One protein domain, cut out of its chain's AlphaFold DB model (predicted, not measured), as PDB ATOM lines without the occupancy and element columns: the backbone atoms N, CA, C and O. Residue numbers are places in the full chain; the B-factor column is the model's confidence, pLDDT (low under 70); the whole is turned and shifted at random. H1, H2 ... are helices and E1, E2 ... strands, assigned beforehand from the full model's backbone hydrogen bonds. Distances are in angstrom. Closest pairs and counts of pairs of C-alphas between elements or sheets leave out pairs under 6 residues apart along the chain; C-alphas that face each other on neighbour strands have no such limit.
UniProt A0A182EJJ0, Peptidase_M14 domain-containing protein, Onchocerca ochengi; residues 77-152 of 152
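This is residues 77 to 152 of the 152 residues of the protein "Peptidase_M14 domain-containing protein" of Onchocerca ochengi (UniProt A0A182EJJ0). There is little regular structure: the hairpin of E1 and E2 has the single helix H1 packed over one face, and a long tail, residues 123 to 152, sweeps back loosely past the other face. Its residues 140 to 146 stand free. The printed part has 76 residues, with H1, E1, E2 along the chain, and under half are in named elements; the class is mixed, the sheet antiparallel. It is loose, with a radius of gyration of the C-alphas of 14.5 A and spans of 41 by 33 by 23 A.

E1, residues 103 to 110, and E2, residues 116 to 122, form an antiparallel hairpin at 155 degrees. N 104 and O 121 are within hydrogen-bond range at 2.9 A, as are N 108 and O 117 at 3.1 A. The closest C-alphas of E1 and H1, residues 85 to 98, are those of Thr 103 and Ser 96, 5.6 A apart; for E2 and H1 they are those of Met 120 and Leu 92, 7.5 A. In H1 every O i to N i+4 pair is within hydrogen-bond range.

E1 measures 20.8 A, H1 19.8 A and E2 18.7 A. C-alpha 85 is at (-41.961, -3.277, 11.450) and C-alpha 122 at (-52.898, 14.195, 11.001).

The C-alphas of Leu 131 and Thr 152 are the two farthest apart, 43.4 A. The printed part has no cut, and both links are tight. Residues 148 to 152 have pLDDT under 70.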
ATOM      1  N   PRO A  77     -36.314   9.799  27.380       78.75
ATOM      2  CA  PRO A  77     -35.283   8.991  26.735       78.75
ATOM      3  C   PRO A  77     -35.580   7.492  26.761       78.75
ATOM      4  O   PRO A  77     -35.286   6.803  25.790       78.75
ATOM      5  N   GLU A  78     -36.242   6.992  27.808       81.19
ATOM      6  CA  GLU A  78     -36.619   5.575  27.907       81.19
ATOM      7  C   GLU A  78     -37.619   5.150  26.822       81.19
ATOM      8  O   GLU A  78     -37.744   3.972  26.483       81.19
ATOM      9  N   ARG A  79     -38.342   6.113  26.243       78.25
ATOM     10  CA  ARG A  79     -39.309   5.886  25.163       78.25
ATOM     11  C   ARG A  79     -38.687   6.005  23.775       78.25
ATOM     12  O   ARG A  79     -39.377   5.754  22.785       78.25
ATOM     13  N   ILE A  80     -37.417   6.392  23.686       82.56
ATOM     14  CA  ILE A  80     -36.692   6.524  22.427       82.56
ATOM     15  C   ILE A  80     -36.037   5.180  22.114       82.56
ATOM     16  O   ILE A  80     -35.076   4.768  22.751       82.56
ATOM     17  N   SER A  81     -36.567   4.477  21.118       85.06
ATOM     18  CA  SER A  81     -35.989   3.219  20.647       85.06
ATOM     19  C   SER A  81     -36.268   2.993  19.164       85.06
ATOM     20  O   SER A  81     -37.212   3.547  18.587       85.06
ATOM     21  N   ASN A  82     -35.441   2.159  18.536       88.19
ATOM     22  CA  ASN A  82     -35.647   1.742  17.156       88.19
ATOM     23  C   ASN A  82     -36.827   0.769  17.077       88.19
ATOM     24  O   ASN A  82     -36.837  -0.283  17.717       88.19
ATOM     25  N   HIS A  83     -37.818   1.107  16.255       90.25
ATOM     26  CA  HIS A  83     -39.005   0.283  16.074       90.25
ATOM     27  C   HIS A  83     -38.819  -0.641  14.871       90.25
ATOM     28  O   HIS A  83     -38.647  -0.186  13.742       90.25
ATOM     29  N   ASN A  84     -38.916  -1.954  15.087       93.81
ATOM     30  CA  ASN A  84     -39.071  -2.882  13.968       93.81
ATOM     31  C   ASN A  84     -40.472  -2.737  13.333       93.81
ATOM     32  O   ASN A  84     -41.364  -2.092  13.886       93.81
ATOM     33  N   TYR A  85     -40.694  -3.384  12.186       95.56
ATOM     34  CA  TYR A  85     -41.961  -3.277  11.450       95.56
ATOM     35  C   TYR A  85     -43.206  -3.631  12.286       95.56
ATOM     36  O   TYR A  85     -44.233  -2.961  12.172       95.56
ATOM     37  N   SER A  86     -43.130  -4.670  13.126       96.62
ATOM     38  CA  SER A  86     -44.265  -5.128  13.938       96.62
ATOM     39  C   SER A  86     -44.613  -4.119  15.033       96.62
ATOM     40  O   SER A  86     -45.780  -3.738  15.171       96.62
ATOM     41  N   PHE A  87     -43.601  -3.624  15.752       95.44
ATOM     42  CA  PHE A  87     -43.785  -2.595  16.774       95.44
ATOM     43  C   PHE A  87     -44.273  -1.281  16.167       95.44
ATOM     44  O   PHE A  87     -45.272  -0.745  16.633       95.44
ATOM     45  N   MET A  88     -43.651  -0.814  15.079       95.88
ATOM     46  CA  MET A  88     -44.079   0.394  14.366       95.88
ATOM     47  C   MET A  88     -45.537   0.281  13.897       95.88
ATOM     48  O   MET A  88     -46.332   1.191  14.112       95.88
ATOM     49  N   THR A  89     -45.920  -0.853  13.299       97.50
ATOM     50  CA  THR A  89     -47.299  -1.076  12.835       97.50
ATOM     51  C   THR A  89     -48.295  -1.046  13.993       97.50
ATOM     52  O   THR A  89     -49.363  -0.446  13.873       97.50
ATOM     53  N   SER A  90     -47.960  -1.694  15.109       97.56
ATOM     54  CA  SER A  90     -48.824  -1.731  16.294       97.56
ATOM     55  C   SER A  90     -48.980  -0.339  16.900       97.56
ATOM     56  O   SER A  90     -50.100   0.083  17.175       97.56
ATOM     57  N   TRP A  91     -47.877   0.402  17.000       95.56
ATOM     58  CA  TRP A  91     -47.845   1.773  17.495       95.56
ATOM     59  C   TRP A  91     -48.703   2.718  16.640       95.56
ATOM     60  O   TRP A  91     -49.556   3.431  17.167       95.56
ATOM     61  N   LEU A  92     -48.572   2.668  15.309       97.62
ATOM     62  CA  LEU A  92     -49.393   3.480  14.403       97.62
ATOM     63  C   LEU A  92     -50.889   3.163  14.551       97.62
ATOM     64  O   LEU A  92     -51.721   4.074  14.600       97.62
ATOM     65  N   LYS A  93     -51.246   1.878  14.645       98.31
ATOM     66  CA  LYS A  93     -52.640   1.456  14.844       98.31
ATOM     67  C   LYS A  93     -53.186   1.935  16.185       98.31
ATOM     68  O   LYS A  93     -54.296   2.460  16.221       98.31
ATOM     69  N   GLU A  94     -52.416   1.792  17.263       97.75
ATOM     70  CA  GLU A  94     -52.795   2.265  18.598       97.75
ATOM     71  C   GLU A  94     -53.118   3.761  18.584       97.75
ATOM     72  O   GLU A  94     -54.196   4.167  19.020       97.75
ATOM     73  N   TYR A  95     -52.231   4.583  18.021       96.38
ATOM     74  CA  TYR A  95     -52.437   6.031  17.963       96.38
ATOM     75  C   TYR A  95     -53.618   6.420  17.076       96.38
ATOM     76  O   TYR A  95     -54.380   7.317  17.445       96.38
ATOM     77  N   SER A  96     -53.824   5.712  15.963       97.94
ATOM     78  CA  SER A  96     -54.995   5.942  15.119       97.94
ATOM     79  C   SER A  96     -56.308   5.630  15.845       97.94
ATOM     80  O   SER A  96     -57.282   6.363  15.686       97.94
ATOM     81  N   MET A  97     -56.334   4.580  16.673       97.94
ATOM     82  CA  MET A  97     -57.499   4.233  17.499       97.94
ATOM     83  C   MET A  97     -57.695   5.194  18.672       97.94
ATOM     84  O   MET A  97     -58.828   5.474  19.054       97.94
ATOM     85  N   LYS A  98     -56.604   5.705  19.247       98.06
ATOM     86  CA  LYS A  98     -56.637   6.627  20.386       98.06
ATOM     87  C   LYS A  98     -57.091   8.035  19.995       98.06
ATOM     88  O   LYS A  98     -57.730   8.711  20.799       98.06
ATOM     89  N   TYR A  99     -56.783   8.470  18.774       97.69
ATOM     90  CA  TYR A  99     -57.082   9.818  18.282       97.69
ATOM     91  C   TYR A  99     -57.844   9.806  16.943       97.69
ATOM     92  O   TYR A  99     -57.405  10.442  15.980       97.69
ATOM     93  N   PRO A 100     -59.007   9.134  16.852       96.88
ATOM     94  CA  PRO A 100     -59.682   8.877  15.576       96.88
ATOM     95  C   PRO A 100     -60.199  10.151  14.896       96.88
ATOM     96  O   PRO A 100     -60.332  10.194  13.679       96.88
ATOM     97  N   ASN A 101     -60.466  11.207  15.671       97.25
ATOM     98  CA  ASN A 101     -60.980  12.474  15.149       97.25
ATOM     99  C   ASN A 101     -59.917  13.283  14.402       97.25
ATOM    100  O   ASN A 101     -60.267  14.103  13.562       97.25
ATOM    101  N   ILE A 102     -58.638  13.083  14.735       97.50
ATOM    102  CA  ILE A 102     -57.537  13.886  14.188       97.50
ATOM    103  C   ILE A 102     -56.508  13.069  13.414       97.50
ATOM    104  O   ILE A 102     -55.545  13.630  12.900       97.50
ATOM    105  N   THR A 103     -56.686  11.750  13.339       98.25
ATOM    106  CA  THR A 103     -55.773  10.856  12.630       98.25
ATOM    107  C   THR A 103     -56.510   9.957  11.654       98.25
ATOM    108  O   THR A 103     -57.640   9.529  11.891       98.25
ATOM    109  N   TRP A 104     -55.845   9.628  10.554       98.00
ATOM    110  CA  TRP A 104     -56.287   8.585   9.642       98.00
ATOM    111  C   TRP A 104     -55.084   7.775   9.174       98.00
ATOM    112  O   TRP A 104     -54.217   8.279   8.462       98.00
ATOM    113  N   LEU A 105     -55.027   6.517   9.611       98.44
ATOM    114  CA  LEU A 105     -54.027   5.555   9.171       98.44
ATOM    115  C   LEU A 105     -54.542   4.794   7.945       98.44
ATOM    116  O   LEU A 105     -55.617   4.191   7.992       98.44
ATOM    117  N   TYR A 106     -53.762   4.791   6.870       97.88
ATOM    118  CA  TYR A 106     -54.067   4.041   5.653       97.88
ATOM    119  C   TYR A 106     -52.796   3.484   5.005       97.88
ATOM    120  O   TYR A 106     -51.676   3.820   5.391       97.88
ATOM    121  N   SER A 107     -52.985   2.582   4.043       97.88
ATOM    122  CA  SER A 107     -51.906   2.002   3.247       97.88
ATOM    123  C   SER A 107     -51.863   2.646   1.867       97.88
ATOM    124  O   SER A 107     -52.910   2.862   1.257       97.88
ATOM    125  N   VAL A 108     -50.655   2.899   1.365       97.31
ATOM    126  CA  VAL A 108     -50.408   3.299  -0.033       97.31
ATOM    127  C   VAL A 108     -49.920   2.139  -0.907       97.31
ATOM    128  O   VAL A 108     -49.554   2.343  -2.059       97.31
ATOM    129  N   GLY A 109     -49.905   0.920  -0.363       97.69
ATOM    130  CA  GLY A 109     -49.432  -0.286  -1.035       97.69
ATOM    131  C   GLY A 109     -48.599  -1.185  -0.125       97.69
ATOM    132  O   GLY A 109     -48.572  -1.035   1.104       97.69
ATOM    133  N   GLU A 110     -47.891  -2.117  -0.753       97.25
ATOM    134  CA  GLU A 110     -47.011  -3.074  -0.094       97.25
ATOM    135  C   GLU A 110     -45.605  -3.022  -0.698       97.25
ATOM    136  O   GLU A 110     -45.418  -2.771  -1.886       97.25
ATOM    137  N   SER A 111     -44.599  -3.257   0.138       94.94
ATOM    138  CA  SER A 111     -43.223  -3.484  -0.309       94.94
ATOM    139  C   SER A 111     -43.074  -4.836  -1.015       94.94
ATOM    140  O   SER A 111     -43.917  -5.719  -0.880       94.94
ATOM    141  N   VAL A 112     -41.922  -5.057  -1.658       94.00
ATOM    142  CA  VAL A 112     -41.552  -6.328  -2.320       94.00
ATOM    143  C   VAL A 112     -41.645  -7.549  -1.388       94.00
ATOM    144  O   VAL A 112     -41.825  -8.672  -1.844       94.00
ATOM    145  N   ARG A 113     -41.529  -7.347  -0.068       94.56
ATOM    146  CA  ARG A 113     -41.655  -8.404   0.952       94.56
ATOM    147  C   ARG A 113     -43.011  -8.372   1.674       94.56
ATOM    148  O   ARG A 113     -43.073  -8.733   2.847       94.56
ATOM    149  N   ASN A 114     -44.063  -7.890   1.010       96.31
ATOM    150  CA  ASN A 114     -45.448  -7.819   1.497       96.31
ATOM    151  C   ASN A 114     -45.604  -7.102   2.852       96.31
ATOM    152  O   ASN A 114     -46.427  -7.465   3.693       96.31
ATOM    153  N   ARG A 115     -44.773  -6.083   3.105       97.31
ATOM    154  CA  ARG A 115     -44.957  -5.176   4.251       97.31
ATOM    155  C   ARG A 115     -45.774  -3.974   3.821       97.31
ATOM    156  O   ARG A 115     -45.408  -3.334   2.837       97.31
ATOM    157  N   THR A 116     -46.812  -3.650   4.578       97.88
ATOM    158  CA  THR A 116     -47.678  -2.497   4.341       97.88
ATOM    159  C   THR A 116     -46.888  -1.196   4.449       97.88
ATOM    160  O   THR A 116     -46.189  -0.960   5.436       97.88
ATOM    161  N   LEU A 117     -47.030  -0.334   3.444       97.75
ATOM    162  CA  LEU A 117     -46.499   1.025   3.453       97.75
ATOM    163  C   LEU A 117     -47.531   1.942   4.114       97.75
ATOM    164  O   LEU A 117     -48.535   2.309   3.501       97.75
ATOM    165  N   TRP A 118     -47.316   2.229   5.396       98.06
ATOM    166  CA  TRP A 118     -48.240   3.008   6.212       98.06
ATOM    167  C   TRP A 118     -48.090   4.511   5.988       98.06
ATOM    168  O   TRP A 118     -46.978   5.034   5.958       98.06
ATOM    169  N   VAL A 119     -49.224   5.207   5.941       98.12
ATOM    170  CA  VAL A 119     -49.309   6.666   6.014       98.12
ATOM    171  C   VAL A 119     -50.267   7.047   7.133       98.12
ATOM    172  O   VAL A 119     -51.396   6.558   7.188       98.12
ATOM    173  N   MET A 120     -49.818   7.932   8.021       98.06
ATOM    174  CA  MET A 120     -50.658   8.545   9.045       98.06
ATOM    175  C   MET A 120     -50.923  10.000   8.676       98.06
ATOM    176  O   MET A 120     -50.035  10.844   8.784       98.06
ATOM    177  N   ALA A 121     -52.149  10.298   8.255       97.69
ATOM    178  CA  ALA A 121     -52.608  11.672   8.109       97.69
ATOM    179  C   ALA A 121     -52.991  12.236   9.481       97.69
ATOM    180  O   ALA A 121     -53.665  11.555  10.257       97.69
ATOM    181  N   ILE A 122     -52.581  13.473   9.765       97.50
ATOM    182  CA  ILE A 122     -52.898  14.195  11.001       97.50
ATOM    183  C   ILE A 122     -53.485  15.556  10.620       97.50
ATOM    184  O   ILE A 122     -52.806  16.368  10.000       97.50
ATOM    185  N   SER A 123     -54.752  15.797  10.953       96.50
ATOM    186  CA  SER A 123     -55.472  17.045  10.640       96.50
ATOM    187  C   SER A 123     -56.764  17.131  11.459       96.50
ATOM    188  O   SER A 123     -57.161  16.152  12.077       96.50
ATOM    189  N   ARG A 124     -57.457  18.276  11.451       95.00
ATOM    190  CA  ARG A 124     -58.821  18.392  12.010       95.00
ATOM    191  C   ARG A 124     -59.843  17.592  11.193       95.00
ATOM    192  O   ARG A 124     -60.803  17.093  11.768       95.00
ATOM    193  N   SER A 125     -59.584  17.432   9.894       95.00
ATOM    194  CA  SER A 125     -60.370  16.616   8.964       95.00
ATOM    195  C   SER A 125     -59.434  15.676   8.191       95.00
ATOM    196  O   SER A 125     -59.162  15.893   7.015       95.00
ATOM    197  N   PRO A 126     -58.895  14.615   8.819       95.69
ATOM    198  CA  PRO A 126     -57.772  13.840   8.274       95.69
ATOM    199  C   PRO A 126     -58.079  13.062   6.987       95.69
ATOM    200  O   PRO A 126     -57.167  12.496   6.398       95.69
ATOM    201  N   ARG A 127     -59.343  13.018   6.550       95.56
ATOM    202  CA  ARG A 127     -59.804  12.299   5.350       95.56
ATOM    203  C   ARG A 127     -60.193  13.208   4.184       95.56
ATOM    204  O   ARG A 127     -60.577  12.690   3.140       95.56
ATOM    205  N   ILE A 128     -60.190  14.528   4.371       94.94
ATOM    206  CA  ILE A 128     -60.755  15.476   3.406       94.94
ATOM    207  C   ILE A 128     -59.769  16.624   3.210       94.94
ATOM    208  O   ILE A 128     -59.288  17.205   4.179       94.94
ATOM    209  N   HIS A 129     -59.500  16.956   1.949       93.81
ATOM    210  CA  HIS A 129     -58.780  18.171   1.593       93.81
ATOM    211  C   HIS A 129     -59.651  19.402   1.875       93.81
ATOM    212  O   HIS A 129     -60.781  19.494   1.391       93.81
ATOM    213  N   GLU A 130     -59.114  20.367   2.615       94.25
ATOM    214  CA  GLU A 130     -59.771  21.646   2.884       94.25
ATOM    215  C   GLU A 130     -59.111  22.755   2.058       94.25
ATOM    216  O   GLU A 130     -57.900  22.969   2.135       94.25
ATOM    217  N   LEU A 131     -59.912  23.493   1.282       94.50
ATOM    218  CA  LEU A 131     -59.410  24.612   0.484       94.50
ATOM    219  C   LEU A 131     -58.710  25.643   1.376       94.50
ATOM    220  O   LEU A 131     -59.259  26.098   2.378       94.50
ATOM    221  N   GLY A 132     -57.502  26.042   0.978       93.75
ATOM    222  CA  GLY A 132     -56.678  26.990   1.733       93.75
ATOM    223  C   GLY A 132     -55.853  26.361   2.860       93.75
ATOM    224  O   GLY A 132     -55.043  27.067   3.458       93.75
ATOM    225  N   ILE A 133     -55.995  25.056   3.118       92.38
ATOM    226  CA  ILE A 133     -55.129  24.317   4.038       92.38
ATOM    227  C   ILE A 133     -54.062  23.570   3.225       92.38
ATOM    228  O   ILE A 133     -54.401  22.701   2.420       92.38
ATOM    229  N   PRO A 134     -52.767  23.898   3.387       93.56
ATOM    230  CA  PRO A 134     -51.706  23.226   2.654       93.56
ATOM    231  C   PRO A 134     -51.523  21.784   3.135       93.56
ATOM    232  O   PRO A 134     -51.585  21.496   4.332       93.56
ATOM    233  N   GLU A 135     -51.215  20.891   2.199       93.88
ATOM    234  CA  GLU A 135     -50.837  19.513   2.497       93.88
ATOM    235  C   GLU A 135     -49.318  19.373   2.500       93.88
ATOM    236  O   GLU A 135     -48.635  19.707   1.531       93.88
ATOM    237  N   ILE A 136     -48.785  18.867   3.609       94.06
ATOM    238  CA  ILE A 136     -47.357  18.620   3.793       94.06
ATOM    239  C   ILE A 136     -47.186  17.136   4.096       94.06
ATOM    240  O   ILE A 136     -47.957  16.556   4.862       94.06
ATOM    241  N   LYS A 137     -46.158  16.522   3.506       94.44
ATOM    242  CA  LYS A 137     -45.793  15.130   3.769       94.44
ATOM    243  C   LYS A 137     -44.354  15.031   4.251       94.44
ATOM    244  O   LYS A 137     -43.469  15.688   3.707       94.44
ATOM    245  N   TYR A 138     -44.137  14.147   5.216       93.69
ATOM    246  CA  TYR A 138     -42.817  13.687   5.620       93.69
ATOM    247  C   TYR A 138     -42.669  12.224   5.222       93.69
ATOM    248  O   TYR A 138     -43.526  11.400   5.539       93.69
ATOM    249  N   VAL A 139     -41.590  11.919   4.506       93.06
ATOM    250  CA  VAL A 139     -41.219  10.563   4.101       93.06
ATOM    251  C   VAL A 139     -39.824  10.308   4.648       93.06
ATOM    252  O   VAL A 139     -38.949  11.159   4.523       93.06
ATOM    253  N   ALA A 140     -39.637   9.156   5.278       89.62
ATOM    254  CA  ALA A 140     -38.378   8.758   5.889       89.62
ATOM    255  C   ALA A 140     -38.110   7.279   5.604       89.62
ATOM    256  O   ALA A 140     -39.018   6.556   5.182       89.62
ATOM    257  N   ASN A 141     -36.877   6.840   5.874       89.94
ATOM    258  CA  ASN A 141     -36.456   5.443   5.740       89.94
ATOM    259  C   ASN A 141     -36.661   4.889   4.312       89.94
ATOM    260  O   ASN A 141     -37.096   3.749   4.139       89.94
ATOM    261  N   MET A 142     -36.401   5.718   3.287       87.12
ATOM    262  CA  MET A 142     -36.388   5.279   1.881       87.12
ATOM    263  C   MET A 142     -35.218   4.324   1.628       87.12
ATOM    264  O   MET A 142     -35.395   3.305   0.963       87.12
ATOM    265  N   HIS A 143     -34.067   4.604   2.241       83.12
ATOM    266  CA  HIS A 143     -32.973   3.655   2.396       83.12
ATOM    267  C   HIS A 143     -33.111   2.974   3.761       83.12
ATOM    268  O   HIS A 143     -33.171   3.634   4.796       83.12
ATOM    269  N   GLY A 144     -33.220   1.644   3.775       81.06
ATOM    270  CA  GLY A 144     -33.566   0.889   4.988       81.06
ATOM    271  C   GLY A 144     -32.468   0.834   6.058       81.06
ATOM    272  O   GLY A 144     -32.732   0.381   7.172       81.06
ATOM    273  N   ASN A 145     -31.252   1.252   5.712       81.56
ATOM    274  CA  ASN A 145     -30.087   1.373   6.587       81.56
ATOM    275  C   ASN A 145     -29.895   2.799   7.142       81.56
ATOM    276  O   ASN A 145     -29.147   2.960   8.105       81.56
ATOM    277  N   GLU A 146     -30.600   3.813   6.621       76.62
ATOM    278  CA  GLU A 146     -30.570   5.206   7.109       76.62
ATOM    279  C   GLU A 146     -31.460   5.395   8.349       76.62
ATOM    280  O   GLU A 146     -32.314   6.283   8.441       76.62
ATOM    281  N   VAL A 147     -31.272   4.523   9.337       75.50
ATOM    282  CA  VAL A 147     -31.917   4.646  10.641       75.50
ATOM    283  C   VAL A 147     -31.070   5.584  11.494       75.50
ATOM    284  O   VAL A 147     -29.910   5.294  11.778       75.50
ATOM    285  N   PHE A 148     -31.645   6.706  11.934       67.69
ATOM    286  CA  PHE A 148     -30.973   7.588  12.888       67.69
ATOM    287  C   PHE A 148     -30.817   6.875  14.234       67.69
ATOM    288  O   PHE A 148     -31.771   6.735  14.999       67.69
ATOM    289  N   TYR A 149     -29.594   6.440  14.532       52.16
ATOM    290  CA  TYR A 149     -29.216   5.997  15.865       52.16
ATOM    291  C   TYR A 149     -29.067   7.219  16.768       52.16
ATOM    292  O   TYR A 149     -28.157   8.026  16.599       52.16
ATOM    293  N   LEU A 150     -29.934   7.336  17.770       49.62
ATOM    294  CA  LEU A 150     -29.612   8.120  18.956       49.62
ATOM    295  C   LEU A 150     -28.731   7.232  19.842       49.62
ATOM    296  O   LEU A 150     -29.236   6.502  20.692       49.62
ATOM    297  N   SER A 151     -27.415   7.234  19.599       36.75
ATOM    298  CA  SER A 151     -26.471   6.735  20.602       36.75
ATOM    299  C   SER A 151     -26.556   7.688  21.788       36.75
ATOM    300  O   SER A 151     -26.200   8.862  21.660       36.75
ATOM    301  N   THR A 152     -27.111   7.209  22.891       36.06
ATOM    302  CA  THR A 152     -27.051   7.913  24.174       36.06
ATOM    303  C   THR A 152     -25.722   7.611  24.845       36.06
ATOM    304  O   THR A 152     -25.243   6.466  24.682       36.06
TER     305      THR A 152